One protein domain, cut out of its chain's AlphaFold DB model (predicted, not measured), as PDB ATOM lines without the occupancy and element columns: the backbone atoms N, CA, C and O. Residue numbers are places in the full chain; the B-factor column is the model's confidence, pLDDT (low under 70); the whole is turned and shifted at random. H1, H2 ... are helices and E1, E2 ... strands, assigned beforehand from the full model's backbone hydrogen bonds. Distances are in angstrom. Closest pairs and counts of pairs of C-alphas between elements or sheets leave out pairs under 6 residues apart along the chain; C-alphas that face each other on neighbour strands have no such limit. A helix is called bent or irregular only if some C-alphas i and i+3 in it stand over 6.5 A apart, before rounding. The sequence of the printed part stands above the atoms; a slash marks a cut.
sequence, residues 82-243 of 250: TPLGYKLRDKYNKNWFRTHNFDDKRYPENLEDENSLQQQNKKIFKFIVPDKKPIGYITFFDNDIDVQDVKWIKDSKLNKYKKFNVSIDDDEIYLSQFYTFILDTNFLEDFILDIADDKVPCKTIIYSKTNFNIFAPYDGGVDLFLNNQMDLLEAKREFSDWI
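Overview. This is residues 82 to 243 of the 250 residues of an uncharacterized protein of uncultured Campylobacterales bacterium (UniProt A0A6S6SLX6). What is the main picture? A strongly twisted sheet of seven strands curls round H1 on one face, while H2, H4 and H5 cover the other face at the end with E1, E7 and E6, in three layers. What is it made of? The printed part has 162 residues, with named elements in the order H1, E1, H2, E2, H3, E3, E4, H4, E5, E6, E7, H5, and its class is mixed. The sheet's order is E1, E7, E6, E5, E2, E4, E3, with all neighbours antiparallel. How large is it? It is compact, with a radius of gyration of the C-alphas of 15.3 A and spans of 39 by 36 by 33 A.

Along the chain. Where does the first half run? H1 is residues 85 to 95, from C-alpha 85 at (-9.825, 23.968, 7.608); E1 is 96 to 100, H2 is 111 to 128 and 25.6 A long, E2 is 135 to 141, and H3 is 151 to 155. And the rest? E3, 159 to 169, is 28.1 A long and bends by 56 degrees at residue 162; E4, 172 to 182, is 30.9 A long. Then come H4 at 185 to 196, E5 at 202 to 207, E6 at 214 to 218, E7 at 221 to 225 and H5 at 229 to 238, ending at C-alpha 238 (-17.149, 36.725, -7.998).

Arrangement. What joins the strands? Within hydrogen-bond range are N 97 and O 224 for E1 and E7, 3.1 A, N 206 and O 215 for E6 and E5, 2.7 A, and N 174 and O 166 for the hairpin E3 and E4, 2.9 A. E5, E6 and E7 form a meander, each strand the antiparallel neighbour of the one before. E2, H3, E3 and E4, H4, E5 are split strand-helix-strand units, with another strand between their two strands, and both crossovers are right-handed. Which helices are on the sheet? H1 is on it, with C-alphas of Asn 95 and Phe 225 closest to E7 at 5.7 A. H2 is over E7 and E6 at a height of 8.8 A, H4 is over E6 at 10.5 A, and H5 is over E1 and, only just, over E7 with 3 of its C-alphas. Which helices meet? H2, with residues 114 to 122 alone, touches residues 188 to 193 of H4 at a steep tilt of 56 degrees, opposite ways; the closest C-alphas, of Gln 118 and Glu 189, are 5.4 A apart. H3 is not on the sheet and only just touches residues 187 to 191 of H4, with 3 pairs of C-alphas within 8 A, the closest those of Trp 152 and Phe 191 at 6.8 A. Every O i to N i+4 pair is within hydrogen-bond range in H2, H3 and H5, but 5 of 7 in H1 and 6 of 8 in H4, which are irregular: C-alphas 91 and 94 are 8.5 A apart, and 186 and 189 are 7.4 A apart.

Size, cuts and confidence. How far does it reach? The two C-alphas farthest apart, of Val 147 and Met 230, are 41.7 A apart. Is it continuous? The printed part has no cut, and no link is long. Where is confidence low? The mean pLDDT of the printed part is 85.0; residues 142 to 143, 156, 161 to 162 and 166 to 175 are under 70.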
ATOM      1  N   THR A  82      -2.032  19.331   8.533       80.12
ATOM      2  CA  THR A  82      -3.250  18.547   8.675       80.12
ATOM      3  C   THR A  82      -4.351  19.073   7.727       80.12
ATOM      4  O   THR A  82      -4.510  20.292   7.643       80.12
ATOM      5  N   PRO A  83      -5.133  18.202   7.052       81.50
ATOM      6  CA  PRO A  83      -6.308  18.548   6.230       81.50
ATOM      7  C   PRO A  83      -7.503  19.156   7.000       81.50
ATOM      8  O   PRO A  83      -8.655  18.863   6.700       81.50
ATOM      9  N   LEU A  84      -7.257  19.984   8.014       85.31
ATOM     10  CA  LEU A  84      -8.293  20.649   8.804       85.31
ATOM     11  C   LEU A  84      -8.387  22.111   8.384       85.31
ATOM     12  O   LEU A  84      -7.368  22.799   8.375       85.31
ATOM     13  N   GLY A  85      -9.599  22.599   8.097       88.50
ATOM     14  CA  GLY A  85      -9.825  23.968   7.608       88.50
ATOM     15  C   GLY A  85      -9.123  25.041   8.447       88.50
ATOM     16  O   GLY A  85      -8.413  25.881   7.903       88.50
ATOM     17  N   TYR A  86      -9.202  24.955   9.778       87.62
ATOM     18  CA  TYR A  86      -8.544  25.928  10.655       87.62
ATOM     19  C   TYR A  86      -7.003  25.851  10.609       87.62
ATOM     20  O   TYR A  86      -6.355  26.890  10.546       87.62
ATOM     21  N   LYS A  87      -6.398  24.652  10.540       88.12
ATOM     22  CA  LYS A  87      -4.935  24.508  10.372       88.12
ATOM     23  C   LYS A  87      -4.488  24.985   8.982       88.12
ATOM     24  O   LYS A  87      -3.418  25.577   8.841       88.12
ATOM     25  N   LEU A  88      -5.306  24.742   7.953       90.06
ATOM     26  CA  LEU A  88      -5.067  25.241   6.597       90.06
ATOM     27  C   LEU A  88      -5.112  26.771   6.559       90.06
ATOM     28  O   LEU A  88      -4.267  27.367   5.899       90.06
ATOM     29  N   ARG A  89      -6.030  27.409   7.291       92.31
ATOM     30  CA  ARG A  89      -6.109  28.872   7.426       92.31
ATOM     31  C   ARG A  89      -4.841  29.453   8.015       92.31
ATOM     32  O   ARG A  89      -4.275  30.358   7.412       92.31
ATOM     33  N   ASP A  90      -4.356  28.901   9.118       90.06
ATOM     34  CA  ASP A  90      -3.142  29.415   9.758       90.06
ATOM     35  C   ASP A  90      -1.940  29.326   8.809       90.06
ATOM     36  O   ASP A  90      -1.135  30.251   8.697       90.06
ATOM     37  N   LYS A  91      -1.853  28.226   8.055       90.19
ATOM     38  CA  LYS A  91      -0.747  27.984   7.135       90.19
ATOM     39  C   LYS A  91      -0.841  28.748   5.812       90.19
ATOM     40  O   LYS A  91       0.185  29.164   5.272       90.19
ATOM     41  N   TYR A  92      -2.039  28.877   5.252       91.31
ATOM     42  CA  TYR A  92      -2.290  29.405   3.909       91.31
ATOM     43  C   TYR A  92      -3.074  30.726   3.937       91.31
ATOM     44  O   TYR A  92      -3.731  31.065   2.958       91.31
ATOM     45  N   ASN A  93      -2.973  31.498   5.023       93.19
ATOM     46  CA  ASN A  93      -3.715  32.747   5.242       93.19
ATOM     47  C   ASN A  93      -3.652  33.750   4.071       93.19
ATOM     48  O   ASN A  93      -4.648  34.388   3.753       93.19
ATOM     49  N   LYS A  94      -2.513  33.856   3.373       94.50
ATOM     50  CA  LYS A  94      -2.338  34.750   2.210       94.50
ATOM     51  C   LYS A  94      -3.164  34.345   0.987       94.50
ATOM     52  O   LYS A  94      -3.392  35.168   0.106       94.50
ATOM     53  N   ASN A  95      -3.569  33.082   0.930       95.31
ATOM     54  CA  ASN A  95      -4.293  32.459  -0.172       95.31
ATOM     55  C   ASN A  95      -5.695  31.995   0.250       95.31
ATOM     56  O   ASN A  95      -6.311  31.173  -0.431       95.31
ATOM     57  N   TRP A  96      -6.178  32.485   1.388       96.62
ATOM     58  CA  TRP A  96      -7.431  32.065   1.985       96.62
ATOM     59  C   TRP A  96      -8.435  33.214   2.022       96.62
ATOM     60  O   TRP A  96      -8.073  34.388   2.154       96.62
ATOM     61  N   PHE A  97      -9.709  32.859   1.904       97.12
ATOM     62  CA  PHE A  97     -10.805  33.684   2.383       97.12
ATOM     63  C   PHE A  97     -11.995  32.815   2.764       97.12
ATOM     64  O   PHE A  97     -12.089  31.648   2.378       97.12
ATOM     65  N   ARG A  98     -12.907  33.420   3.512       96.75
ATOM     66  CA  ARG A  98     -14.124  32.790   3.988       96.75
ATOM     67  C   ARG A  98     -15.343  33.454   3.385       96.75
ATOM     68  O   ARG A  98     -15.389  34.682   3.277       96.75
ATOM     69  N   THR A  99     -16.326  32.634   3.042       96.44
ATOM     70  CA  THR A  99     -17.670  33.086   2.700       96.44
ATOM     71  C   THR A  99     -18.665  32.654   3.764       96.44
ATOM     72  O   THR A  99     -18.593  31.509   4.203       96.44
ATOM     73  N   HIS A 100     -19.625  33.512   4.096       94.88
ATOM     74  CA  HIS A 100     -20.766  33.180   4.947       94.88
ATOM     75  C   HIS A 100     -22.026  32.999   4.104       94.88
ATOM     76  O   HIS A 100     -22.216  33.671   3.086       94.88
ATOM     77  N   ASN A 101     -22.882  32.066   4.516       92.88
ATOM     78  CA  ASN A 101     -24.179  31.848   3.882       92.88
ATOM     79  C   ASN A 101     -25.244  32.843   4.352       92.88
ATOM     80  O   ASN A 101     -26.165  33.155   3.601       92.88
ATOM     81  N   PHE A 102     -25.104  33.351   5.575       91.62
ATOM     82  CA  PHE A 102     -26.053  34.265   6.195       91.62
ATOM     83  C   PHE A 102     -25.306  35.398   6.906       91.62
ATOM     84  O   PHE A 102     -24.175  35.215   7.357       91.62
ATOM     85  N   ASP A 103     -25.939  36.566   6.998       86.94
ATOM     86  CA  ASP A 103     -25.352  37.753   7.635       86.94
ATOM     87  C   ASP A 103     -25.585  37.781   9.159       86.94
ATOM     88  O   ASP A 103     -24.748  38.287   9.906       86.94
ATOM     89  N   ASP A 104     -26.726  37.269   9.625       86.94
ATOM     90  CA  ASP A 104     -27.245  37.444  10.989       86.94
ATOM     91  C   ASP A 104     -27.402  36.136  11.779       86.94
ATOM     92  O   ASP A 104     -27.676  36.163  12.982       86.94
ATOM     93  N   LYS A 105     -27.184  34.990  11.132       88.62
ATOM     94  CA  LYS A 105     -27.302  33.659  11.731       88.62
ATOM     95  C   LYS A 105     -26.237  32.703  11.215       88.62
ATOM     96  O   LYS A 105     -25.525  32.985  10.258       88.62
ATOM     97  N   ARG A 106     -26.115  31.558  11.886       85.44
ATOM     98  CA  ARG A 106     -25.145  30.512  11.529       85.44
ATOM     99  C   ARG A 106     -25.781  29.335  10.802       85.44
ATOM    100  O   ARG A 106     -25.156  28.800   9.900       85.44
ATOM    101  N   TYR A 107     -26.997  28.969  11.183       91.00
ATOM    102  CA  TYR A 107     -27.675  27.760  10.727       91.00
ATOM    103  C   TYR A 107     -28.902  28.115   9.882       91.00
ATOM    104  O   TYR A 107     -29.507  29.165  10.120       91.00
ATOM    105  N   PRO A 108     -29.287  27.266   8.915       93.19
ATOM    106  CA  PRO A 108     -30.588  27.393   8.278       93.19
ATOM    107  C   PRO A 108     -31.701  27.134   9.306       93.19
ATOM    108  O   PRO A 108     -31.595  26.238  10.139       93.19
ATOM    109  N   GLU A 109     -32.777  27.917   9.262       93.94
ATOM    110  CA  GLU A 109     -33.910  27.803  10.197       93.94
ATOM    111  C   GLU A 109     -35.199  27.359   9.495       93.94
ATOM    112  O   GLU A 109     -36.187  26.997  10.138       93.94
ATOM    113  N   ASN A 110     -35.215  27.416   8.164       94.25
ATOM    114  CA  ASN A 110     -36.352  27.053   7.335       94.25
ATOM    115  C   ASN A 110     -35.896  26.588   5.938       94.25
ATOM    116  O   ASN A 110     -34.734  26.715   5.557       94.25
ATOM    117  N   LEU A 111     -36.847  26.088   5.147       94.88
ATOM    118  CA  LEU A 111     -36.592  25.557   3.805       94.88
ATOM    119  C   LEU A 111     -36.017  26.601   2.825       94.88
ATOM    120  O   LEU A 111     -35.311  26.244   1.884       94.88
ATOM    121  N   GLU A 112     -36.329  27.886   2.991       95.00
ATOM    122  CA  GLU A 112     -35.761  28.946   2.149       95.00
ATOM    123  C   GLU A 112     -34.266  29.128   2.441       95.00
ATOM    124  O   GLU A 112     -33.463  29.197   1.508       95.00
ATOM    125  N   ASP A 113     -33.883  29.092   3.720       95.06
ATOM    126  CA  ASP A 113     -32.481  29.135   4.133       95.06
ATOM    127  C   ASP A 113     -31.694  27.931   3.609       95.06
ATOM    128  O   ASP A 113     -30.606  28.103   3.060       95.06
ATOM    129  N   GLU A 114     -32.250  26.722   3.739       94.12
ATOM    130  CA  GLU A 114     -31.643  25.485   3.230       94.12
ATOM    131  C   GLU A 114     -31.379  25.579   1.720       94.12
ATOM    132  O   GLU A 114     -30.269  25.305   1.252       94.12
ATOM    133  N   ASN A 115     -32.373  26.042   0.952       93.44
ATOM    134  CA  ASN A 115     -32.247  26.225  -0.493       93.44
ATOM    135  C   ASN A 115     -31.187  27.276  -0.850       93.44
ATOM    136  O   ASN A 115     -30.389  27.059  -1.765       93.44
ATOM    137  N   SER A 116     -31.168  28.408  -0.142       93.62
ATOM    138  CA  SER A 116     -30.173  29.467  -0.345       93.62
ATOM    139  C   SER A 116     -28.758  28.943  -0.086       93.62
ATOM    140  O   SER A 116     -27.870  29.056  -0.941       93.62
ATOM    141  N   LEU A 117     -28.575  28.258   1.045       94.75
ATOM    142  CA  LEU A 117     -27.315  27.651   1.457       94.75
ATOM    143  C   LEU A 117     -26.814  26.638   0.420       94.75
ATOM    144  O   LEU A 117     -25.654  26.716   0.002       94.75
ATOM    145  N   GLN A 118     -27.677  25.747  -0.070       93.38
ATOM    146  CA  GLN A 118     -27.331  24.791  -1.124       93.38
ATOM    147  C   GLN A 118     -26.940  25.478  -2.438       93.38
ATOM    148  O   GLN A 118     -25.911  25.140  -3.030       93.38
ATOM    149  N   GLN A 119     -27.728  26.448  -2.908       93.12
ATOM    150  CA  GLN A 119     -27.478  27.134  -4.180       93.12
ATOM    151  C   GLN A 119     -26.163  27.916  -4.159       93.12
ATOM    152  O   GLN A 119     -25.358  27.804  -5.092       93.12
ATOM    153  N   GLN A 120     -25.918  28.663  -3.082       95.06
ATOM    154  CA  GLN A 120     -24.692  29.426  -2.887       95.06
ATOM    155  C   GLN A 120     -23.471  28.504  -2.851       95.06
ATOM    156  O   GLN A 120     -22.538  28.678  -3.640       95.06
ATOM    157  N   ASN A 121     -23.501  27.471  -2.004       95.19
ATOM    158  CA  ASN A 121     -22.405  26.510  -1.896       95.19
ATOM    159  C   ASN A 121     -22.155  25.781  -3.216       95.19
ATOM    160  O   ASN A 121     -21.006  25.606  -3.611       95.19
ATOM    161  N   LYS A 122     -23.205  25.424  -3.962       94.12
ATOM    162  CA  LYS A 122     -23.082  24.816  -5.292       94.12
ATOM    163  C   LYS A 122     -22.423  25.752  -6.302       94.12
ATOM    164  O   LYS A 122     -21.624  25.285  -7.117       94.12
ATOM    165  N   LYS A 123     -22.739  27.052  -6.269       95.31
ATOM    166  CA  LYS A 123     -22.094  28.059  -7.129       95.31
ATOM    167  C   LYS A 123     -20.604  28.164  -6.806       95.31
ATOM    168  O   LYS A 123     -19.782  28.027  -7.712       95.31
ATOM    169  N   ILE A 124     -20.268  28.330  -5.525       96.69
ATOM    170  CA  ILE A 124     -18.881  28.411  -5.048       96.69
ATOM    171  C   ILE A 124     -18.123  27.137  -5.417       96.69
ATOM    172  O   ILE A 124     -17.063  27.194  -6.035       96.69
ATOM    173  N   PHE A 125     -18.689  25.974  -5.105       95.31
ATOM    174  CA  PHE A 125     -18.070  24.683  -5.362       95.31
ATOM    175  C   PHE A 125     -17.721  24.494  -6.837       95.31
ATOM    176  O   PHE A 125     -16.587  24.157  -7.154       95.31
ATOM    177  N   LYS A 126     -18.664  24.756  -7.752       93.62
ATOM    178  CA  LYS A 126     -18.427  24.615  -9.199       93.62
ATOM    179  C   LYS A 126     -17.324  25.534  -9.715       93.62
ATOM    180  O   LYS A 126     -16.632  25.163 -10.658       93.62
ATOM    181  N   PHE A 127     -17.191  26.720  -9.128       95.06
ATOM    182  CA  PHE A 127     -16.148  27.672  -9.489       95.06
ATOM    183  C   PHE A 127     -14.775  27.212  -8.983       95.06
ATOM    184  O   PHE A 127     -13.798  27.188  -9.726       95.06
ATOM    185  N   ILE A 128     -14.706  26.815  -7.711       95.31
ATOM    186  CA  ILE A 128     -13.451  26.492  -7.023       95.31
ATOM    187  C   ILE A 128     -12.936  25.105  -7.426       95.31
ATOM    188  O   ILE A 128     -11.730  24.910  -7.584       95.31
ATOM    189  N   VAL A 129     -13.850  24.157  -7.628       93.19
ATOM    190  CA  VAL A 129     -13.588  22.742  -7.885       93.19
ATOM    191  C   VAL A 129     -14.210  22.348  -9.235       93.19
ATOM    192  O   VAL A 129     -15.277  21.735  -9.281       93.19
ATOM    193  N   PRO A 130     -13.550  22.664 -10.367       89.81
ATOM    194  CA  PRO A 130     -14.075  22.372 -11.705       89.81
ATOM    195  C   PRO A 130     -14.036  20.876 -12.068       89.81
ATOM    196  O   PRO A 130     -14.505  20.469 -13.134       89.81
ATOM    197  N   ASP A 131     -13.449  20.036 -11.212       86.25
ATOM    198  CA  ASP A 131     -13.332  18.605 -11.458       86.25
ATOM    199  C   ASP A 131     -14.692  17.909 -11.435       86.25
ATOM    200  O   ASP A 131     -15.485  18.061 -10.512       86.25
ATOM    201  N   LYS A 132     -14.904  16.997 -12.387       81.12
ATOM    202  CA  LYS A 132     -16.060  16.081 -12.355       81.12
ATOM    203  C   LYS A 132     -15.989  15.057 -11.218       81.12
ATOM    204  O   LYS A 132     -16.991  14.438 -10.887       81.12
ATOM    205  N   LYS A 133     -14.779  14.797 -10.716       79.56
ATOM    206  CA  LYS A 133     -14.460  13.781  -9.704       79.56
ATOM    207  C   LYS A 133     -13.362  14.308  -8.775       79.56
ATOM    208  O   LYS A 133     -12.208  13.870  -8.905       79.56
ATOM    209  N   PRO A 134     -13.677  15.300  -7.931       83.88
ATOM    210  CA  PRO A 134     -12.721  15.837  -6.981       83.88
ATOM    211  C   PRO A 134     -12.462  14.849  -5.850       83.88
ATOM    212  O   PRO A 134     -13.216  13.893  -5.655       83.88
ATOM    213  N   ILE A 135     -11.370  15.084  -5.127       81.94
ATOM    214  CA  ILE A 135     -10.987  14.252  -3.989       81.94
ATOM    215  C   ILE A 135     -11.479  14.947  -2.727       81.94
ATOM    216  O   ILE A 135     -11.036  16.049  -2.415       81.94
ATOM    217  N   GLY A 136     -12.384  14.312  -2.001       83.25
ATOM    218  CA  GLY A 136     -12.757  14.727  -0.661       83.25
ATOM    219  C   GLY A 136     -11.870  14.063   0.387       83.25
ATOM    220  O   GLY A 136     -11.444  12.921   0.212       83.25
ATOM    221  N   TYR A 137     -11.606  14.782   1.472       83.69
ATOM    222  CA  TYR A 137     -10.953  14.290   2.677       83.69
ATOM    223  C   TYR A 137     -11.889  14.509   3.851       83.69
ATOM    224  O   TYR A 137     -12.342  15.630   4.070       83.69
ATOM    225  N   ILE A 138     -12.144  13.455   4.616       81.62
ATOM    226  CA  ILE A 138     -12.951  13.525   5.831       81.62
ATOM    227  C   ILE A 138     -12.076  13.203   7.022       81.62
ATOM    228  O   ILE A 138     -11.299  12.246   6.977       81.62
ATOM    229  N   THR A 139     -12.246  13.994   8.073       79.31
ATOM    230  CA  THR A 139     -11.553  13.864   9.343       79.31
ATOM    231  C   THR A 139     -12.536  13.577  10.463       79.31
ATOM    232  O   THR A 139     -13.398  14.409  10.735       79.31
ATOM    233  N   PHE A 140     -12.372  12.440  11.135       77.62
ATOM    234  CA  PHE A 140     -13.102  12.111  12.363       77.62
ATOM    235  C   PHE A 140     -12.211  12.299  13.576       77.62
ATOM    236  O   PHE A 140     -11.022  11.985  13.507       77.62
ATOM    237  N   PHE A 141     -12.815  12.768  14.664       75.75
ATOM    238  CA  PHE A 141     -12.200  12.827  15.982       75.75
ATOM    239  C   PHE A 141     -12.740  11.677  16.831       75.75
ATOM    240  O   PHE A 141     -13.953  11.488  16.909       75.75
ATOM    241  N   ASP A 142     -11.825  10.895  17.407       69.56
ATOM    242  CA  ASP A 142     -12.025   9.835  18.413       69.56
ATOM    243  C   ASP A 142     -12.941   8.653  18.048       69.56
ATOM    244  O   ASP A 142     -12.864   7.595  18.670       69.56
ATOM    245  N   ASN A 143     -13.729   8.769  16.983       68.69
ATOM    246  CA  ASN A 143     -14.612   7.739  16.459       68.69
ATOM    247  C   ASN A 143     -14.110   7.222  15.104       68.69
ATOM    248  O   ASN A 143     -13.489   7.950  14.325       68.69
ATOM    249  N   ASP A 144     -14.373   5.948  14.805       71.50
ATOM    250  CA  ASP A 144     -14.172   5.432  13.447       71.50
ATOM    251  C   ASP A 144     -15.312   5.894  12.532       71.50
ATOM    252  O   ASP A 144     -16.424   6.181  12.973       71.50
ATOM    253  N   ILE A 145     -15.049   5.951  11.234       71.75
ATOM    254  CA  ILE A 145     -16.089   6.252  10.255       71.75
ATOM    255  C   ILE A 145     -17.173   5.177  10.222       71.75
ATOM    256  O   ILE A 145     -18.327   5.462   9.920       71.75
ATOM    257  N   ASP A 146     -16.800   3.946  10.572       71.69
ATOM    258  CA  ASP A 146     -17.685   2.785  10.532       71.69
ATOM    259  C   ASP A 146     -18.826   2.878  11.554       71.69
ATOM    260  O   ASP A 146     -19.831   2.180  11.415       71.69
ATOM    261  N   VAL A 147     -18.702   3.747  12.567       74.38
ATOM    262  CA  VAL A 147     -19.776   3.991  13.543       74.38
ATOM    263  C   VAL A 147     -20.746   5.094  13.107       74.38
ATOM    264  O   VAL A 147     -21.710   5.368  13.816       74.38
ATOM    265  N   GLN A 148     -20.515   5.726  11.954       73.50
ATOM    266  CA  GLN A 148     -21.305   6.861  11.483       73.50
ATOM    267  C   GLN A 148     -22.504   6.402  10.648       73.50
ATOM    268  O   GLN A 148     -22.365   5.668   9.665       73.50
ATOM    269  N   ASP A 149     -23.700   6.883  10.998       75.25
ATOM    270  CA  ASP A 149     -24.940   6.600  10.266       75.25
ATOM    271  C   ASP A 149     -25.318   7.740   9.311       75.25
ATOM    272  O   ASP A 149     -26.403   8.308   9.376       75.25
ATOM    273  N   VAL A 150     -24.394   8.091   8.416       75.31
ATOM    274  CA  VAL A 150     -24.596   9.175   7.446       75.31
ATOM    275  C   VAL A 150     -24.695   8.591   6.040       75.31
ATOM    276  O   VAL A 150     -23.814   7.860   5.581       75.31
ATOM    277  N   LYS A 151     -25.789   8.901   5.336       76.62
ATOM    278  CA  LYS A 151     -26.131   8.284   4.044       76.62
ATOM    279  C   LYS A 151     -25.042   8.487   2.988       76.62
ATOM    280  O   LYS A 151     -24.584   7.516   2.391       76.62
ATOM    281  N   TRP A 152     -24.577   9.721   2.785       74.62
ATOM    282  CA  TRP A 152     -23.569  10.000   1.757       74.62
ATOM    283  C   TRP A 152     -22.205   9.369   2.084       74.62
ATOM    284  O   TRP A 152     -21.494   8.952   1.173       74.62
ATOM    285  N   ILE A 153     -21.850   9.217   3.366       75.75
ATOM    286  CA  ILE A 153     -20.647   8.486   3.804       75.75
ATOM    287  C   ILE A 153     -20.736   7.020   3.363       75.75
ATOM    288  O   ILE A 153     -19.785   6.482   2.799       75.75
ATOM    289  N   LYS A 154     -21.901   6.388   3.544       77.12
ATOM    290  CA  LYS A 154     -22.139   5.002   3.110       77.12
ATOM    291  C   LYS A 154     -22.107   4.858   1.585       77.12
ATOM    292  O   LYS A 154     -21.546   3.890   1.070       77.12
ATOM    293  N   ASP A 155     -22.657   5.832   0.866       75.50
ATOM    294  CA  ASP A 155     -22.768   5.793  -0.597       75.50
ATOM    295  C   ASP A 155     -21.457   6.168  -1.322       75.50
ATOM    296  O   ASP A 155     -21.191   5.683  -2.426       75.50
ATOM    297  N   SER A 156     -20.602   6.988  -0.703       68.25
ATOM    298  CA  SER A 156     -19.393   7.572  -1.315       68.25
ATOM    299  C   SER A 156     -18.212   6.610  -1.485       68.25
ATOM    300  O   SER A 156     -17.207   6.997  -2.083       68.25
ATOM    301  N   LYS A 157     -18.329   5.352  -1.030       72.25
ATOM    302  CA  LYS A 157     -17.280   4.313  -1.130       72.25
ATOM    303  C   LYS A 157     -15.906   4.845  -0.708       72.25
ATOM    304  O   LYS A 157     -14.981   4.967  -1.511       72.25
ATOM    305  N   LEU A 158     -15.812   5.185   0.568       73.44
ATOM    306  CA  LEU A 158     -14.646   5.816   1.169       73.44
ATOM    307  C   LEU A 158     -13.434   4.880   1.176       73.44
ATOM    308  O   LEU A 158     -13.533   3.717   1.562       73.44
ATOM    309  N   ASN A 159     -12.270   5.408   0.802       70.94
ATOM    310  CA  ASN A 159     -10.993   4.717   0.943       70.94
ATOM    311  C   ASN A 159     -10.256   5.269   2.167       70.94
ATOM    312  O   ASN A 159      -9.899   6.452   2.210       70.94
ATOM    313  N   LYS A 160     -10.000   4.410   3.157       71.38
ATOM    314  CA  LYS A 160      -9.204   4.749   4.343       71.38
ATOM    315  C   LYS A 160      -7.743   4.909   3.929       71.38
ATOM    316  O   LYS A 160      -7.152   3.964   3.420       71.38
ATOM    317  N   TYR A 161      -7.169   6.095   4.115       65.44
ATOM    318  CA  TYR A 161      -5.824   6.383   3.608       65.44
ATOM    319  C   TYR A 161      -4.781   6.428   4.720       65.44
ATOM    320  O   TYR A 161      -3.753   5.757   4.647       65.44
ATOM    321  N   LYS A 162      -5.029   7.220   5.768       69.44
ATOM    322  CA  LYS A 162      -4.048   7.417   6.835       69.44
ATOM    323  C   LYS A 162      -4.714   7.783   8.152       69.44
ATOM    324  O   LYS A 162      -5.707   8.502   8.188       69.44
ATOM    325  N   LYS A 163      -4.117   7.311   9.240       70.75
ATOM    326  CA  LYS A 163      -4.466   7.660  10.615       70.75
ATOM    327  C   LYS A 163      -3.295   8.420  11.218       70.75
ATOM    328  O   LYS A 163      -2.153   7.989  11.060       70.75
ATOM    329  N   PHE A 164      -3.559   9.544  11.867       70.00
ATOM    330  CA  PHE A 164      -2.541  10.256  12.628       70.00
ATOM    331  C   PHE A 164      -3.142  11.013  13.806       70.00
ATOM    332  O   PHE A 164      -4.342  11.254  13.868       70.00
ATOM    333  N   ASN A 165      -2.288  11.375  14.753       71.00
ATOM    334  CA  ASN A 165      -2.694  12.122  15.934       71.00
ATOM    335  C   ASN A 165      -2.650  13.616  15.614       71.00
ATOM    336  O   ASN A 165      -1.664  14.098  15.052       71.00
ATOM    337  N   VAL A 166      -3.709  14.338  15.962       69.25
ATOM    338  CA  VAL A 166      -3.766  15.795  15.869       69.25
ATOM    339  C   VAL A 166      -3.943  16.334  17.276       69.25
ATOM    340  O   VAL A 166      -4.951  16.062  17.914       69.25
ATOM    341  N   SER A 167      -2.976  17.119  17.743       65.62
ATOM    342  CA  SER A 167      -3.195  17.991  18.895       65.62
ATOM    343  C   SER A 167      -3.900  19.253  18.393       65.62
ATOM    344  O   SER A 167      -3.427  19.940  17.471       65.62
ATOM    345  N   ILE A 168      -5.112  19.467  18.906       63.25
ATOM    346  CA  ILE A 168      -5.884  20.680  18.623       63.25
ATOM    347  C   ILE A 168      -5.396  21.781  19.566       63.25
ATOM    348  O   ILE A 168      -5.086  22.858  19.057       63.25
ATOM    349  N   ASP A 169      -5.163  21.418  20.833       63.19
ATOM    350  CA  ASP A 169      -4.574  22.227  21.906       63.19
ATOM    351  C   ASP A 169      -3.471  21.441  22.649       63.19
ATOM    352  O   ASP A 169      -3.345  20.224  22.466       63.19
ATOM    353  N   ASP A 170      -2.669  22.128  23.473       57.91
ATOM    354  CA  ASP A 170      -1.490  21.562  24.163       57.91
ATOM    355  C   ASP A 170      -1.816  20.327  25.033       57.91
ATOM    356  O   ASP A 170      -0.954  19.466  25.221       57.91
ATOM    357  N   ASP A 171      -3.067  20.197  25.488       55.62
ATOM    358  CA  ASP A 171      -3.506  19.150  26.417       55.62
ATOM    359  C   ASP A 171      -4.408  18.072  25.780       55.62
ATOM    360  O   ASP A 171      -4.615  17.012  26.375       55.62
ATOM    361  N   GLU A 172      -4.927  18.292  24.564       59.19
ATOM    362  CA  GLU A 172      -5.882  17.381  23.915       59.19
ATOM    363  C   GLU A 172      -5.338  16.816  22.598       59.19
ATOM    364  O   GLU A 172      -5.215  17.501  21.574       59.19
ATOM    365  N   ILE A 173      -5.037  15.514  22.620       62.16
ATOM    366  CA  ILE A 173      -4.653  14.747  21.437       62.16
ATOM    367  C   ILE A 173      -5.882  14.017  20.922       62.16
ATOM    368  O   ILE A 173      -6.286  12.997  21.477       62.16
ATOM    369  N   TYR A 174      -6.405  14.493  19.802       66.81
ATOM    370  CA  TYR A 174      -7.452  13.803  19.077       66.81
ATOM    371  C   TYR A 174      -6.857  12.822  18.084       66.81
ATOM    372  O   TYR A 174      -5.876  13.097  17.376       66.81
ATOM    373  N   LEU A 175      -7.499  11.665  17.983       65.75
ATOM    374  CA  LEU A 175      -7.157  10.721  16.944       65.75
ATOM    375  C   LEU A 175      -7.876  11.094  15.655       65.75
ATOM    376  O   LEU A 175      -9.092  10.978  15.555       65.75
ATOM    377  N   SER A 176      -7.099  11.494  14.657       71.25
ATOM    378  CA  SER A 176      -7.608  11.993  13.394       71.25
ATOM    379  C   SER A 176      -7.465  10.928  12.309       71.25
ATOM    380  O   SER A 176      -6.361  10.552  11.897       71.25
ATOM    381  N   GLN A 177      -8.597  10.408  11.840       71.19
ATOM    382  CA  GLN A 177      -8.630   9.437  10.745       71.19
ATOM    383  C   GLN A 177      -9.011  10.124   9.439       71.19
ATOM    384  O   GLN A 177     -10.016  10.829   9.395       71.19
ATOM    385  N   PHE A 178      -8.216   9.896   8.390       73.06
ATOM    386  CA  PHE A 178      -8.406  10.510   7.081       73.06
ATOM    387  C   PHE A 178      -8.905   9.497   6.072       73.06
ATOM    388  O   PHE A 178      -8.225   8.518   5.731       73.06
ATOM    389  N   TYR A 179     -10.087   9.798   5.559       74.50
ATOM    390  CA  TYR A 179     -10.734   9.038   4.509       74.50
ATOM    391  C   TYR A 179     -10.757   9.882   3.256       74.50
ATOM    392  O   TYR A 179     -11.078  11.068   3.303       74.50
ATOM    393  N   THR A 180     -10.391   9.261   2.146       73.62
ATOM    394  CA  THR A 180     -10.454   9.884   0.830       73.62
ATOM    395  C   THR A 180     -11.649   9.360   0.073       73.62
ATOM    396  O   THR A 180     -11.995   8.180   0.181       73.62
ATOM    397  N   PHE A 181     -12.271  10.224  -0.713       76.25
ATOM    398  CA  PHE A 181     -13.406   9.829  -1.528       76.25
ATOM    399  C   PHE A 181     -13.482  10.617  -2.812       76.25
ATOM    400  O   PHE A 181     -12.946  11.717  -2.918       76.25
ATOM    401  N   ILE A 182     -14.149  10.034  -3.799       75.38
ATOM    402  CA  ILE A 182     -14.518  10.762  -5.001       75.38
ATOM    403  C   ILE A 182     -15.914  11.301  -4.751       75.38
ATOM    404  O   ILE A 182     -16.863  10.523  -4.663       75.38
ATOM    405  N   LEU A 183     -16.033  12.620  -4.623       76.25
ATOM    406  CA  LEU A 183     -17.350  13.223  -4.485       76.25
ATOM    407  C   LEU A 183     -18.063  13.157  -5.836       76.25
ATOM    408  O   LEU A 183     -17.585  13.706  -6.830       76.25
ATOM    409  N   ASP A 184     -19.221  12.504  -5.862       74.44
ATOM    410  CA  ASP A 184     -20.185  12.721  -6.929       74.44
ATOM    411  C   ASP A 184     -20.943  14.015  -6.615       74.44
ATOM    412  O   ASP A 184     -21.621  14.134  -5.593       74.44
ATOM    413  N   THR A 185     -20.809  14.999  -7.504       71.00
ATOM    414  CA  THR A 185     -21.423  16.324  -7.363       71.00
ATOM    415  C   THR A 185     -22.945  16.277  -7.247       71.00
ATOM    416  O   THR A 185     -23.540  17.256  -6.807       71.00
ATOM    417  N   ASN A 186     -23.574  15.153  -7.611       74.50
ATOM    418  CA  ASN A 186     -25.002  14.923  -7.406       74.50
ATOM    419  C   ASN A 186     -25.405  14.896  -5.921       74.50
ATOM    420  O   ASN A 186     -26.564  15.151  -5.623       74.50
ATOM    421  N   PHE A 187     -24.473  14.623  -5.003       77.81
ATOM    422  CA  PHE A 187     -24.734  14.584  -3.557       77.81
ATOM    423  C   PHE A 187     -24.231  15.822  -2.815       77.81
ATOM    424  O   PHE A 187     -24.292  15.856  -1.592       77.81
ATOM    425  N   LEU A 188     -23.716  16.832  -3.529       85.25
ATOM    426  CA  LEU A 188     -23.175  18.039  -2.900       85.25
ATOM    427  C   LEU A 188     -24.232  18.750  -2.042       85.25
ATOM    428  O   LEU A 188     -23.913  19.241  -0.972       85.25
ATOM    429  N   GLU A 189     -25.475  18.793  -2.509       87.12
ATOM    430  CA  GLU A 189     -26.582  19.480  -1.838       87.12
ATOM    431  C   GLU A 189     -26.935  18.832  -0.490       87.12
ATOM    432  O   GLU A 189     -26.945  19.527   0.526       87.12
ATOM    433  N   ASP A 190     -27.136  17.510  -0.465       86.56
ATOM    434  CA  ASP A 190     -27.371  16.742   0.769       86.56
ATOM    435  C   ASP A 190     -26.168  16.844   1.722       86.56
ATOM    436  O   ASP A 190     -26.318  17.080   2.916       86.56
ATOM    437  N   PHE A 191     -24.955  16.720   1.178       87.06
ATOM    438  CA  PHE A 191     -23.706  16.807   1.935       87.06
ATOM    439  C   PHE A 191     -23.535  18.158   2.646       87.06
ATOM    440  O   PHE A 191     -23.111  18.199   3.799       87.06
ATOM    441  N   ILE A 192     -23.857  19.258   1.962       90.94
ATOM    442  CA  ILE A 192     -23.759  20.608   2.518       90.94
ATOM    443  C   ILE A 192     -24.802  20.824   3.625       90.94
ATOM    444  O   ILE A 192     -24.458  21.405   4.654       90.94
ATOM    445  N   LEU A 193     -26.030  20.319   3.460       90.38
ATOM    446  CA  LEU A 193     -27.042  20.373   4.523       90.38
ATOM    447  C   LEU A 193     -26.637  19.548   5.744       90.38
ATOM    448  O   LEU A 193     -26.746  20.027   6.866       90.38
ATOM    449  N   ASP A 194     -26.110  18.340   5.542       89.38
ATOM    450  CA  ASP A 194     -25.671  17.498   6.655       89.38
ATOM    451  C   ASP A 194     -24.538  18.157   7.466       89.38
ATOM    452  O   ASP A 194     -24.442  17.949   8.676       89.38
ATOM    453  N   ILE A 195     -23.683  18.965   6.827       89.75
ATOM    454  CA  ILE A 195     -22.674  19.775   7.527       89.75
ATOM    455  C   ILE A 195     -23.316  20.944   8.279       89.75
ATOM    456  O   ILE A 195     -22.929  21.200   9.417       89.75
ATOM    457  N   ALA A 196     -24.260  21.650   7.654       90.81
ATOM    458  CA  ALA A 196     -24.974  22.767   8.274       90.81
ATOM    459  C   ALA A 196     -25.729  22.334   9.537       90.81
ATOM    460  O   ALA A 196     -25.657  23.011  10.556       90.81
ATOM    461  N   ASP A 197     -26.354  21.160   9.508       88.38
ATOM    462  CA  ASP A 197     -27.124  20.617  10.630       88.38
ATOM    463  C   ASP A 197     -26.269  19.887  11.683       88.38
ATOM    464  O   ASP A 197     -26.818  19.208  12.552       88.38
ATOM    465  N   ASP A 198     -24.935  19.949  11.582       85.06
ATOM    466  CA  ASP A 198     -23.987  19.204  12.431       85.06
ATOM    467  C   ASP A 198     -24.283  17.686  12.491       85.06
ATOM    468  O   ASP A 198     -23.924  16.977  13.432       85.06
ATOM    469  N   LYS A 199     -24.935  17.146  11.450       83.81
ATOM    470  CA  LYS A 199     -25.263  15.713  11.331       83.81
ATOM    471  C   LYS A 199     -24.036  14.869  11.024       83.81
ATOM    472  O   LYS A 199     -24.072  13.648  11.187       83.81
ATOM    473  N   VAL A 200     -22.957  15.498  10.563       75.88
ATOM    474  CA  VAL A 200     -21.684  14.826  10.330       75.88
ATOM    475  C   VAL A 200     -20.673  15.277  11.384       75.88
ATOM    476  O   VAL A 200     -20.153  16.387  11.270       75.88
ATOM    477  N   PRO A 201     -20.305  14.422  12.359       73.00
ATOM    478  CA  PRO A 201     -19.337  14.757  13.408       73.00
ATOM    479  C   PRO A 201     -17.900  14.670  12.870       73.00
ATOM    480  O   PRO A 201     -17.031  13.972  13.396       73.00
ATOM    481  N   CYS A 202     -17.656  15.326  11.741       77.50
ATOM    482  CA  CYS A 202     -16.414  15.265  11.001       77.50
ATOM    483  C   CYS A 202     -16.091  16.625  10.390       77.50
ATOM    484  O   CYS A 202     -16.963  17.468  10.177       77.50
ATOM    485  N   LYS A 203     -14.816  16.841  10.073       86.69
ATOM    486  CA  LYS A 203     -14.391  17.983   9.263       86.69
ATOM    487  C   LYS A 203     -14.062  17.495   7.867       86.69
ATOM    488  O   LYS A 203     -13.262  16.572   7.707       86.69
ATOM    489  N   THR A 204     -14.669  18.127   6.871       88.06
ATOM    490  CA  THR A 204     -14.489  17.752   5.471       88.06
ATOM    491  C   THR A 204     -13.803  18.872   4.713       88.06
ATOM    492  O   THR A 204     -14.120  20.044   4.887       88.06
ATOM    493  N   ILE A 205     -12.873  18.499   3.844       91.06
ATOM    494  CA  ILE A 205     -12.346  19.383   2.811       91.06
ATOM    495  C   ILE A 205     -12.440  18.677   1.463       91.06
ATOM    496  O   ILE A 205     -12.342  17.455   1.378       91.06
ATOM    497  N   ILE A 206     -12.606  19.440   0.394       91.50
ATOM    498  CA  ILE A 206     -12.650  18.938  -0.972       91.50
ATOM    499  C   ILE A 206     -11.552  19.624  -1.758       91.50
ATOM    500  O   ILE A 206     -11.404  20.840  -1.722       91.50
ATOM    501  N   TYR A 207     -10.773  18.823  -2.463       88.44
ATOM    502  CA  TYR A 207      -9.606  19.250  -3.198       88.44
ATOM    503  C   TYR A 207      -9.813  19.074  -4.695       88.44
ATOM    504  O   TYR A 207     -10.203  17.998  -5.173       88.44
ATOM    505  N   SER A 208      -9.482  20.126  -5.439       89.19
ATOM    506  CA  SER A 208      -9.438  20.070  -6.886       89.19
ATOM    507  C   SER A 208      -8.099  19.525  -7.383       89.19
ATOM    508  O   SER A 208      -7.035  20.053  -7.077       89.19
ATOM    509  N   LYS A 209      -8.143  18.502  -8.235       83.25
ATOM    510  CA  LYS A 209      -6.959  17.976  -8.931       83.25
ATOM    511  C   LYS A 209      -6.493  18.891 -10.059       83.25
ATOM    512  O   LYS A 209      -5.317  18.853 -10.403       83.25
ATOM    513  N   THR A 210      -7.409  19.661 -10.645       86.94
ATOM    514  CA  THR A 210      -7.117  20.515 -11.801       86.94
ATOM    515  C   THR A 210      -6.349  21.772 -11.400       86.94
ATOM    516  O   THR A 210      -5.324  22.072 -12.007       86.94
ATOM    517  N   ASN A 211      -6.825  22.504 -10.388       87.94
ATOM    518  CA  ASN A 211      -6.251  23.800  -9.997       87.94
ATOM    519  C   ASN A 211      -5.631  23.801  -8.589       87.94
ATOM    520  O   ASN A 211      -5.017  24.791  -8.197       87.94
ATOM    521  N   PHE A 212      -5.731  22.688  -7.856       88.75
ATOM    522  CA  PHE A 212      -5.208  22.524  -6.496       88.75
ATOM    523  C   PHE A 212      -5.875  23.408  -5.435       88.75
ATOM    524  O   PHE A 212      -5.337  23.576  -4.339       88.75
ATOM    525  N   ASN A 213      -7.058  23.942  -5.738       93.25
ATOM    526  CA  ASN A 213      -7.856  24.700  -4.787       93.25
ATOM    527  C   ASN A 213      -8.551  23.763  -3.791       93.25
ATOM    528  O   ASN A 213      -8.830  22.596  -4.087       93.25
ATOM    529  N   ILE A 214      -8.838  24.287  -2.601       94.12
ATOM    530  CA  ILE A 214      -9.531  23.572  -1.530       94.12
ATOM    531  C   ILE A 214     -10.823  24.308  -1.188       94.12
ATOM    532  O   ILE A 214     -10.827  25.517  -0.956       94.12
ATOM    533  N   PHE A 215     -11.898  23.536  -1.117       96.00
ATOM    534  CA  PHE A 215     -13.216  23.917  -0.637       96.00
ATOM    535  C   PHE A 215     -13.453  23.229   0.714       96.00
ATOM    536  O   PHE A 215     -13.507  22.002   0.778       96.00
ATOM    537  N   ALA A 216     -13.546  23.990   1.801       95.12
ATOM    538  CA  ALA A 216     -13.704  23.469   3.157       95.12
ATOM    539  C   ALA A 216     -15.006  24.007   3.779       95.12
ATOM    540  O   ALA A 216     -14.991  25.066   4.408       95.12
ATOM    541  N   PRO A 217     -16.142  23.319   3.570       94.44
ATOM    542  CA  PRO A 217     -17.425  23.752   4.105       94.44
ATOM    543  C   PRO A 217     -17.455  23.632   5.631       94.44
ATOM    544  O   PRO A 217     -16.856  22.727   6.220       94.44
ATOM    545  N   TYR A 218     -18.187  24.541   6.260       91.94
ATOM    546  CA  TYR A 218     -18.565  24.491   7.665       91.94
ATOM    547  C   TYR A 218     -20.046  24.850   7.800       91.94
ATOM    548  O   TYR A 218     -20.731  25.123   6.819       91.94
ATOM    549  N   ASP A 219     -20.544  24.835   9.026       89.00
ATOM    550  CA  ASP A 219     -21.970  24.881   9.330       89.00
ATOM    551  C   ASP A 219     -22.711  26.179   8.949       89.00
ATOM    552  O   ASP A 219     -23.934  26.200   8.965       89.00
ATOM    553  N   GLY A 220     -21.993  27.232   8.549       88.69
ATOM    554  CA  GLY A 220     -22.578  28.493   8.077       88.69
ATOM    555  C   GLY A 220     -21.856  29.118   6.885       88.69
ATOM    556  O   GLY A 220     -22.008  30.315   6.636       88.69
ATOM    557  N   GLY A 221     -21.013  28.359   6.180       93.75
ATOM    558  CA  GLY A 221     -20.191  28.922   5.116       93.75
ATOM    559  C   GLY A 221     -19.104  27.997   4.593       93.75
ATOM    560  O   GLY A 221     -19.155  26.774   4.734       93.75
ATOM    561  N   VAL A 222     -18.092  28.601   3.971       95.94
ATOM    562  CA  VAL A 222     -16.978  27.875   3.354       95.94
ATOM    563  C   VAL A 222     -15.667  28.615   3.562       95.94
ATOM    564  O   VAL A 222     -15.562  29.810   3.295       95.94
ATOM    565  N   ASP A 223     -14.643  27.878   3.980       97.19
ATOM    566  CA  ASP A 223     -13.252  28.298   3.867       97.19
ATOM    567  C   ASP A 223     -12.692  27.882   2.498       97.19
ATOM    568  O   ASP A 223     -12.728  26.709   2.114       97.19
ATOM    569  N   LEU A 224     -12.157  28.848   1.755       97.31
ATOM    570  CA  LEU A 224     -11.617  28.654   0.413       97.31
ATOM    571  C   LEU A 224     -10.113  28.899   0.418       97.31
ATOM    572  O   LEU A 224      -9.658  29.952   0.861       97.31
ATOM    573  N   PHE A 225      -9.343  27.943  -0.103       95.88
ATOM    574  CA  PHE A 225      -7.887  28.051  -0.230       95.88
ATOM    575  C   PHE A 225      -7.486  27.922  -1.689       95.88
ATOM    576  O   PHE A 225      -7.741  26.896  -2.320       95.88
ATOM    577  N   LEU A 226      -6.866  28.966  -2.225       95.19
ATOM    578  CA  LEU A 226      -6.575  29.075  -3.645       95.19
ATOM    579  C   LEU A 226      -5.086  28.847  -3.881       95.19
ATOM    580  O   LEU A 226      -4.229  29.369  -3.170       95.19
ATOM    581  N   ASN A 227      -4.738  28.063  -4.891       91.38
ATOM    582  CA  ASN A 227      -3.340  27.731  -5.140       91.38
ATOM    583  C   ASN A 227      -2.540  28.932  -5.679       91.38
ATOM    584  O   ASN A 227      -1.320  28.993  -5.515       91.38
ATOM    585  N   ASN A 228      -3.208  29.908  -6.303       91.44
ATOM    586  CA  ASN A 228      -2.564  31.097  -6.844       91.44
ATOM    587  C   ASN A 228      -3.369  32.387  -6.582       91.44
ATOM    588  O   ASN A 228      -4.567  32.360  -6.309       91.44
ATOM    589  N   GLN A 229      -2.680  33.528  -6.656       94.50
ATOM    590  CA  GLN A 229      -3.237  34.846  -6.328       94.50
ATOM    591  C   GLN A 229      -4.244  35.368  -7.363       94.50
ATOM    592  O   GLN A 229      -5.135  36.128  -6.999       94.50
ATOM    593  N   MET A 230      -4.133  34.968  -8.631       94.81
ATOM    594  CA  MET A 230      -5.094  35.385  -9.655       94.81
ATOM    595  C   MET A 230      -6.455  34.736  -9.407       94.81
ATOM    596  O   MET A 230      -7.451  35.454  -9.342       94.81
ATOM    597  N   ASP A 231      -6.481  33.425  -9.153       94.81
ATOM    598  CA  ASP A 231      -7.702  32.698  -8.778       94.81
ATOM    599  C   ASP A 231      -8.318  33.279  -7.499       94.81
ATOM    600  O   ASP A 231      -9.534  33.416  -7.402       94.81
ATOM    601  N   LEU A 232      -7.484  33.658  -6.521       96.69
ATOM    602  CA  LEU A 232      -7.941  34.305  -5.289       96.69
ATOM    603  C   LEU A 232      -8.665  35.622  -5.568       96.69
ATOM    604  O   LEU A 232      -9.756  35.842  -5.048       96.69
ATOM    605  N   LEU A 233      -8.062  36.505  -6.364       97.06
ATOM    606  CA  LEU A 233      -8.654  37.800  -6.699       97.06
ATOM    607  C   LEU A 233      -9.931  37.638  -7.526       97.06
ATOM    608  O   LEU A 233     -10.904  38.357  -7.304       97.06
ATOM    609  N   GLU A 234      -9.944  36.684  -8.455       97.38
ATOM    610  CA  GLU A 234     -11.119  36.387  -9.265       97.38
ATOM    611  C   GLU A 234     -12.267  35.839  -8.416       97.38
ATOM    612  O   GLU A 234     -13.374  36.370  -8.488       97.38
ATOM    613  N   ALA A 235     -11.992  34.856  -7.554       97.44
ATOM    614  CA  ALA A 235     -12.979  34.293  -6.642       97.44
ATOM    615  C   ALA A 235     -13.511  35.350  -5.662       97.44
ATOM    616  O   ALA A 235     -14.716  35.427  -5.438       97.44
ATOM    617  N   LYS A 236     -12.642  36.213  -5.116       97.31
ATOM    618  CA  LYS A 236     -13.077  37.298  -4.224       97.31
ATOM    619  C   LYS A 236     -13.987  38.308  -4.921       97.31
ATOM    620  O   LYS A 236     -14.899  38.842  -4.304       97.31
ATOM    621  N   ARG A 237     -13.743  38.582  -6.202       97.75
ATOM    622  CA  ARG A 237     -14.613  39.447  -7.004       97.75
ATOM    623  C   ARG A 237     -15.947  38.770  -7.317       97.75
ATOM    624  O   ARG A 237     -16.972  39.430  -7.239       97.75
ATOM    625  N   GLU A 238     -15.935  37.486  -7.666       97.81
ATOM    626  CA  GLU A 238     -17.149  36.725  -7.998       97.81
ATOM    627  C   GLU A 238     -18.070  36.517  -6.785       97.81
ATOM    628  O   GLU A 238     -19.291  36.459  -6.929       97.81
ATOM    629  N   PHE A 239     -17.490  36.403  -5.590       97.25
ATOM    630  CA  PHE A 239     -18.211  36.106  -4.350       97.25
ATOM    631  C   PHE A 239     -18.199  37.264  -3.352       97.25
ATOM    632  O   PHE A 239     -18.381  37.024  -2.162       97.25
ATOM    633  N   SER A 240     -17.990  38.501  -3.814       96.25
ATOM    634  CA  SER A 240     -17.820  39.684  -2.957       96.25
ATOM    635  C   SER A 240     -18.929  39.854  -1.924       96.25
ATOM    636  O   SER A 240     -18.650  40.217  -0.785       96.25
ATOM    637  N   ASP A 241     -20.164  39.539  -2.310       95.44
ATOM    638  CA  ASP A 241     -21.354  39.711  -1.474       95.44
ATOM    639  C   ASP A 241     -21.413  38.714  -0.309       95.44
ATOM    640  O   ASP A 241     -22.168  38.906   0.638       95.44
ATOM    641  N   TRP A 242     -20.610  37.650  -0.373       96.12
ATOM    642  CA  TRP A 242     -20.602  36.559   0.596       96.12
ATOM    643  C   TRP A 242     -19.339  36.521   1.446       96.12
ATOM    644  O   TRP A 242     -19.268  35.727   2.378       96.12
ATOM    645  N   ILE A 243     -18.323  37.327   1.129       95.00
ATOM    646  CA  ILE A 243     -17.072  37.352   1.892       95.00
ATOM    647  C   ILE A 243     -17.344  37.856   3.307       95.00
ATOM    648  O   ILE A 243     -18.135  38.776   3.514       95.00
TER     649      ILE A 243